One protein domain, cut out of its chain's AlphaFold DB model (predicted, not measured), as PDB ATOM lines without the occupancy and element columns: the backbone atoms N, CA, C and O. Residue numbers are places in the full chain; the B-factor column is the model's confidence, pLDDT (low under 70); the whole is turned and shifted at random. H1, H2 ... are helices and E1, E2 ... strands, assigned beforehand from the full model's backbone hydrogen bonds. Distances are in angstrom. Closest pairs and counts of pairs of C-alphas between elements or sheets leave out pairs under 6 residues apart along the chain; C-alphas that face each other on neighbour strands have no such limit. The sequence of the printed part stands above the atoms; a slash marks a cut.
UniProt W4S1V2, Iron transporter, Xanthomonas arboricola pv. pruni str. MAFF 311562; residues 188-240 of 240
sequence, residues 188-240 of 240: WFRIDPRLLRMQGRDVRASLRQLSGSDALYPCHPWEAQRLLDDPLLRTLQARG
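This is residues 188 to 240 of the 240 residues of the protein "Iron transporter" of Xanthomonas arboricola pv. pruni str. MAFF 311562 (UniProt W4S1V2). A short two-stranded antiparallel ladder, E1 and E2, sits in the middle of a loose trace, with helix H1 toward one end of the long axis and helices H2 and H3 making a corner toward the other end. A long loop of residues 191 to 203 leads from E1 to H1, and its residues 197 to 202 stick out. The printed part has 53 residues with two named strands and three named helices, in the order E1, H1, E2, H2, H3, and the class is mixed, helices and strands. The whole is only just loose, close to compact, with a radius of gyration of the C-alphas of 12.2 A and spans of 31 by 24 by 21 A.

The sheet is made of E1, residues 188 to 190, and E2, residues 216 to 219, antiparallel neighbours with 141 degrees between their N-to-C directions. The C-alphas of Arg 190 and Leu 216, which face each other, are 4.7 A apart. N 189 and O 217 are within hydrogen-bond range at 2.9 A, and N 217 and O 189 at 2.8 A. H1, residues 204 to 211, comes closest to E2 at the C-alphas of Leu 207 and Leu 216, 7.0 A apart. H2, residues 221 to 228, follows E2 after a tight link of one residue, and H2 is apart from E1. H3, residues 231 to 237, is close to H2 but not clearly touching; their closest C-alphas, those of Leu 227 and Leu 233, are 6.8 A apart. The lines of H2 and H3 stand about perpendicular, at 86 degrees. H1 is apart from H2 and from H3, and H3 is apart from both strands. Every O i to N i+4 pair is within hydrogen-bond range in H1 and H3, and 3 of 4 are in H2.

E1 begins at C-alpha 188, at (153.514, 141.190, 150.594), and is 6.6 A long. E2 measures 9.6 A and ends at C-alpha 219, at (152.011, 141.405, 144.763). From first to last C-alpha H1 is 10.2 A long, H2 10.6 A and H3 9.9 A. H3 ends at C-alpha 237, at (165.203, 132.702, 149.740).

The two C-alphas farthest apart, those of Arg 201 and Ala 238, are 32.0 A from each other. The printed part has no cut and ends at residue 240, the chain's last residue. The link from E1 to H1, 13 residues, is long, and the other three links are tight. Residues 229 to 236, of which 231 to 236 belong to H3, also stand free. The mean pLDDT of the printed part is 89.7, and residue 240 is under 70.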
ATOM      1  N   TRP A 188     152.383 140.288 150.377       95.00
ATOM      2  CA  TRP A 188     153.514 141.190 150.594       95.00
ATOM      3  C   TRP A 188     154.814 140.405 150.721       95.00
ATOM      4  O   TRP A 188     154.986 139.611 151.645       95.00
ATOM      5  N   PHE A 189     155.752 140.657 149.814       92.31
ATOM      6  CA  PHE A 189     157.109 140.131 149.916       92.31
ATOM      7  C   PHE A 189     157.994 141.115 150.669       92.31
ATOM      8  O   PHE A 189     158.012 142.301 150.352       92.31
ATOM      9  N   ARG A 190     158.794 140.627 151.619       91.12
ATOM     10  CA  ARG A 190     159.912 141.409 152.152       91.12
ATOM     11  C   ARG A 190     161.100 141.270 151.208       91.12
ATOM     12  O   ARG A 190     161.602 140.163 151.035       91.12
ATOM     13  N   ILE A 191     161.529 142.376 150.611       87.81
ATOM     14  CA  ILE A 191     162.590 142.403 149.598       87.81
ATOM     15  C   ILE A 191     163.821 143.123 150.157       87.81
ATOM     16  O   ILE A 191     163.696 144.145 150.833       87.81
ATOM     17  N   ASP A 192     165.018 142.608 149.865       87.56
ATOM     18  CA  ASP A 192     166.273 143.311 150.152       87.56
ATOM     19  C   ASP A 192     166.290 144.659 149.397       87.56
ATOM     20  O   ASP A 192     166.146 144.665 148.168       87.56
ATOM     21  N   PRO A 193     166.504 145.806 150.075       85.50
ATOM     22  CA  PRO A 193     166.543 147.120 149.431       85.50
ATOM     23  C   PRO A 193     167.501 147.216 148.232       85.50
ATOM     24  O   PRO A 193     167.277 148.022 147.331       85.50
ATOM     25  N   ARG A 194     168.552 146.385 148.180       88.62
ATOM     26  CA  ARG A 194     169.509 146.320 147.061       88.62
ATOM     27  C   ARG A 194     168.897 145.758 145.778       88.62
ATOM     28  O   ARG A 194     169.396 146.068 144.693       88.62
ATOM     29  N   LEU A 195     167.837 144.956 145.887       87.00
ATOM     30  CA  LEU A 195     167.089 144.387 144.763       87.00
ATOM     31  C   LEU A 195     165.950 145.303 144.298       87.00
ATOM     32  O   LEU A 195     165.466 145.155 143.178       87.00
ATOM     33  N   LEU A 196     165.551 146.281 145.117       86.44
ATOM     34  CA  LEU A 196     164.518 147.236 144.745       86.44
ATOM     35  C   LEU A 196     165.043 148.206 143.677       86.44
ATOM     36  O   LEU A 196     166.115 148.809 143.792       86.44
ATOM     37  N   ARG A 197     164.255 148.374 142.619       88.06
ATOM     38  CA  ARG A 197     164.447 149.408 141.603       88.06
ATOM     39  C   ARG A 197     163.142 150.176 141.475       88.06
ATOM     40  O   ARG A 197     162.088 149.575 141.318       88.06
ATOM     41  N   MET A 198     163.223 151.499 141.555       86.38
ATOM     42  CA  MET A 198     162.078 152.390 141.383       86.38
ATOM     43  C   MET A 198     162.322 153.278 140.173       86.38
ATOM     44  O   MET A 198     163.430 153.781 139.984       86.38
ATOM     45  N   GLN A 199     161.284 153.474 139.369       90.12
ATOM     46  CA  GLN A 199     161.293 154.394 138.237       90.12
ATOM     47  C   GLN A 199     160.130 155.375 138.405       90.12
ATOM     48  O   GLN A 199     159.005 154.961 138.677       90.12
ATOM     49  N   GLY A 200     160.401 156.673 138.263       91.38
ATOM     50  CA  GLY A 200     159.410 157.729 138.474       91.38
ATOM     51  C   GLY A 200     159.339 158.221 139.924       91.38
ATOM     52  O   GLY A 200     160.363 158.394 140.583       91.38
ATOM     53  N   ARG A 201     158.123 158.518 140.400       90.88
ATOM     54  CA  ARG A 201     157.886 159.093 141.734       90.88
ATOM     55  C   ARG A 201     158.219 158.078 142.829       90.88
ATOM     56  O   ARG A 201     157.840 156.918 142.728       90.88
ATOM     57  N   ASP A 202     158.876 158.530 143.896       89.56
ATOM     58  CA  ASP A 202     159.141 157.691 145.068       89.56
ATOM     59  C   ASP A 202     157.827 157.335 145.783       89.56
ATOM     60  O   ASP A 202     157.094 158.215 146.240       89.56
ATOM     61  N   VAL A 203     157.536 156.036 145.870       88.75
ATOM     62  CA  VAL A 203     156.316 155.481 146.477       88.75
ATOM     63  C   VAL A 203     156.548 154.893 147.871       88.75
ATOM     64  O   VAL A 203     155.604 154.399 148.484       88.75
ATOM     65  N   ARG A 204     157.766 154.955 148.431       88.19
ATOM     66  CA  ARG A 204     158.095 154.337 149.735       88.19
ATOM     67  C   ARG A 204     157.245 154.858 150.886       88.19
ATOM     68  O   ARG A 204     156.899 154.102 151.789       88.19
ATOM     69  N   ALA A 205     156.879 156.140 150.855       90.19
ATOM     70  CA  ALA A 205     155.954 156.706 151.832       90.19
ATOM     71  C   ALA A 205     154.576 156.025 151.768       90.19
ATOM     72  O   ALA A 205     154.048 155.628 152.804       90.19
ATOM     73  N   SER A 206     154.041 155.817 150.561       90.25
ATOM     74  CA  SER A 206     152.783 155.097 150.342       90.25
ATOM     75  C   SER A 206     152.892 153.623 150.740       90.25
ATOM     76  O   SER A 206     151.991 153.105 151.391       90.25
ATOM     77  N   LEU A 207     154.011 152.956 150.435       88.69
ATOM     78  CA  LEU A 207     154.250 151.571 150.860       88.69
ATOM     79  C   LEU A 207     154.278 151.438 152.388       88.69
ATOM     80  O   LEU A 207     153.609 150.556 152.928       88.69
ATOM     81  N   ARG A 208     154.956 152.352 153.101       91.38
ATOM     82  CA  ARG A 208     154.924 152.398 154.576       91.38
ATOM     83  C   ARG A 208     153.525 152.636 155.116       91.38
ATOM     84  O   ARG A 208     153.154 151.996 156.092       91.38
ATOM     85  N   GLN A 209     152.752 153.521 154.493       93.38
ATOM     86  CA  GLN A 209     151.373 153.774 154.905       93.38
ATOM     87  C   GLN A 209     150.490 152.525 154.754       93.38
ATOM     88  O   GLN A 209     149.658 152.269 155.617       93.38
ATOM     89  N   LEU A 210     150.672 151.753 153.680       90.94
ATOM     90  CA  LEU A 210     149.842 150.581 153.376       90.94
ATOM     91  C   LEU A 210     150.264 149.310 154.122       90.94
ATOM     92  O   LEU A 210     149.421 148.465 154.399       90.94
ATOM     93  N   SER A 211     151.556 149.153 154.418       90.62
ATOM     94  CA  SER A 211     152.118 147.886 154.911       90.62
ATOM     95  C   SER A 211     152.906 148.002 156.222       90.62
ATOM     96  O   SER A 211     153.339 146.997 156.778       90.62
ATOM     97  N   GLY A 212     153.131 149.220 156.721       90.62
ATOM     98  CA  GLY A 212     153.963 149.491 157.897       90.62
ATOM     99  C   GLY A 212     155.475 149.494 157.631       90.62
ATOM    100  O   GLY A 212     156.246 149.801 158.537       90.62
ATOM    101  N   SER A 213     155.929 149.192 156.408       88.81
ATOM    102  CA  SER A 213     157.353 149.154 156.040       88.81
ATOM    103  C   SER A 213     157.576 149.567 154.578       88.81
ATOM    104  O   SER A 213     156.730 149.344 153.724       88.81
ATOM    105  N   ASP A 214     158.720 150.178 154.261       85.75
ATOM    106  CA  ASP A 214     159.138 150.448 152.873       85.75
ATOM    107  C   ASP A 214     159.920 149.283 152.249       85.75
ATOM    108  O   ASP A 214     160.258 149.341 151.068       85.75
ATOM    109  N   ALA A 215     160.177 148.220 153.017       86.56
ATOM    110  CA  ALA A 215     160.809 146.989 152.543       86.56
ATOM    111  C   ALA A 215     159.793 145.938 152.054       86.56
ATOM    112  O   ALA A 215     160.188 144.838 151.657       86.56
ATOM    113  N   LEU A 216     158.491 146.245 152.116       91.94
ATOM    114  CA  LEU A 216     157.421 145.357 151.675       91.94
ATOM    115  C   LEU A 216     156.960 145.721 150.262       91.94
ATOM    116  O   LEU A 216     156.552 146.848 149.983       91.94
ATOM    117  N   TYR A 217     157.020 144.731 149.378       91.50
ATOM    118  CA  TYR A 217     156.616 144.821 147.984       91.50
ATOM    119  C   TYR A 217     155.252 144.140 147.791       91.50
ATOM    120  O   TYR A 217     155.137 142.942 148.083       91.50
ATOM    121  N   PRO A 218     154.221 144.864 147.318       94.38
ATOM    122  CA  PRO A 218     152.904 144.292 147.088       94.38
ATOM    123  C   PRO A 218     152.901 143.434 145.826       94.38
ATOM    124  O   PRO A 218     153.458 143.806 144.796       94.38
ATOM    125  N   CYS A 219     152.216 142.302 145.885       95.62
ATOM    126  CA  CYS A 219     152.011 141.405 144.763       95.62
ATOM    127  C   CYS A 219     150.561 140.920 144.756       95.62
ATOM    128  O   CYS A 219     149.947 140.701 145.808       95.62
ATOM    129  N   HIS A 220     150.002 140.762 143.560       95.75
ATOM    130  CA  HIS A 220     148.677 140.191 143.405       95.75
ATOM    131  C   HIS A 220     148.687 138.731 143.904       95.75
ATOM    132  O   HIS A 220     149.597 137.983 143.548       95.75
ATOM    133  N   PRO A 221     147.698 138.274 144.696       93.75
ATOM    134  CA  PRO A 221     147.742 136.944 145.313       93.75
ATOM    135  C   PRO A 221     147.832 135.799 144.292       93.75
ATOM    136  O   PRO A 221     148.534 134.819 144.531       93.75
ATOM    137  N   TRP A 222     147.189 135.937 143.127       92.00
ATOM    138  CA  TRP A 222     147.319 134.960 142.039       92.00
ATOM    139  C   TRP A 222     148.749 134.887 141.466       92.00
ATOM    140  O   TRP A 222     149.248 133.799 141.187       92.00
ATOM    141  N   GLU A 223     149.439 136.025 141.336       94.19
ATOM    142  CA  GLU A 223     150.825 136.068 140.851       94.19
ATOM    143  C   GLU A 223     151.800 135.559 141.916       94.19
ATOM    144  O   GLU A 223     152.749 134.841 141.600       94.19
ATOM    145  N   ALA A 224     151.543 135.890 143.184       94.50
ATOM    146  CA  ALA A 224     152.389 135.517 144.308       94.50
ATOM    147  C   ALA A 224     152.573 134.001 144.403       94.50
ATOM    148  O   ALA A 224     153.697 133.545 144.602       94.50
ATOM    149  N   GLN A 225     151.508 133.220 144.194       89.75
ATOM    150  CA  GLN A 225     151.605 131.761 144.197       89.75
ATOM    151  C   GLN A 225     152.578 131.260 143.122       89.75
ATOM    152  O   GLN A 225     153.469 130.467 143.410       89.75
ATOM    153  N   ARG A 226     152.475 131.793 141.899       90.56
ATOM    154  CA  ARG A 226     153.377 131.437 140.798       90.56
ATOM    155  C   ARG A 226     154.828 131.834 141.086       90.56
ATOM    156  O   ARG A 226     155.730 131.081 140.739       90.56
ATOM    157  N   LEU A 227     155.057 132.977 141.734       93.62
ATOM    158  CA  LEU A 227     156.397 133.406 142.150       93.62
ATOM    159  C   LEU A 227     156.982 132.500 143.243       93.62
ATOM    160  O   LEU A 227     158.155 132.150 143.173       93.62
ATOM    161  N   LEU A 228     156.182 132.093 144.233       91.88
ATOM    162  CA  LEU A 228     156.601 131.171 145.300       91.88
ATOM    163  C   LEU A 228     156.964 129.776 144.764       91.88
ATOM    164  O   LEU A 228     157.814 129.079 145.331       91.88
ATOM    165  N   ASP A 229     156.354 129.379 143.652       91.00
ATOM    166  CA  ASP A 229     156.664 128.134 142.955       91.00
ATOM    167  C   ASP A 229     157.869 128.240 142.007       91.00
ATOM    168  O   ASP A 229     158.378 127.211 141.557       91.00
ATOM    169  N   ASP A 230     158.393 129.446 141.770       94.38
ATOM    170  CA  ASP A 230     159.552 129.664 140.908       94.38
ATOM    171  C   ASP A 230     160.863 129.171 141.575       94.38
ATOM    172  O   ASP A 230     161.226 129.626 142.672       94.38
ATOM    173  N   PRO A 231     161.630 128.267 140.926       94.12
ATOM    174  CA  PRO A 231     162.894 127.762 141.462       94.12
ATOM    175  C   PRO A 231     163.933 128.851 141.764       94.12
ATOM    176  O   PRO A 231     164.738 128.699 142.691       94.12
ATOM    177  N   LEU A 232     163.935 129.953 141.005       91.06
ATOM    178  CA  LEU A 232     164.841 131.073 141.230       91.06
ATOM    179  C   LEU A 232     164.519 131.762 142.554       91.06
ATOM    180  O   LEU A 232     165.435 132.005 143.340       91.06
ATOM    181  N   LEU A 233     163.240 132.031 142.837       90.00
ATOM    182  CA  LEU A 233     162.851 132.663 144.097       90.00
ATOM    183  C   LEU A 233     163.200 131.766 145.286       90.00
ATOM    184  O   LEU A 233     163.774 132.250 146.259       90.00
ATOM    185  N   ARG A 234     162.950 130.456 145.179       88.44
ATOM    186  CA  ARG A 234     163.339 129.483 146.216       88.44
ATOM    187  C   ARG A 234     164.850 129.475 146.456       88.44
ATOM    188  O   ARG A 234     165.299 129.426 147.599       88.44
ATOM    189  N   THR A 235     165.641 129.581 145.388       89.12
ATOM    190  CA  THR A 235     167.106 129.682 145.478       89.12
ATOM    191  C   THR A 235     167.547 130.975 146.162       89.12
ATOM    192  O   THR A 235     168.480 130.948 146.964       89.12
ATOM    193  N   LEU A 236     166.897 132.101 145.861       85.25
ATOM    194  CA  LEU A 236     167.186 133.385 146.500       85.25
ATOM    195  C   LEU A 236     166.817 133.351 147.988       85.25
ATOM    196  O   LEU A 236     167.654 133.682 148.813       85.25
ATOM    197  N   GLN A 237     165.637 132.841 148.344       85.94
ATOM    198  CA  GLN A 237     165.203 132.702 149.740       85.94
ATOM    199  C   GLN A 237     166.156 131.840 150.579       85.94
ATOM    200  O   GLN A 237     166.407 132.155 151.739       85.94
ATOM    201  N   ALA A 238     166.723 130.779 149.994       86.62
ATOM    202  CA  ALA A 238     167.713 129.938 150.667       86.62
ATOM    203  C   ALA A 238     169.046 130.661 150.952       86.62
ATOM    204  O   ALA A 238     169.830 130.193 151.775       86.62
ATOM    205  N   ARG A 239     169.320 131.784 150.275       83.06
ATOM    206  CA  ARG A 239     170.541 132.592 150.438       83.06
ATOM    207  C   ARG A 239     170.359 133.787 151.385       83.06
ATOM    208  O   ARG A 239     171.357 134.447 151.675       83.06
ATOM    209  N   GLY A 240     169.142 134.013 151.891       66.44
ATOM    210  CA  GLY A 240     168.764 135.209 152.661       66.44
ATOM    211  C   GLY A 240     168.531 136.433 151.784       66.44
ATOM    212  O   GLY A 240     168.491 137.534 152.372       66.44
TER     213      GLY A 240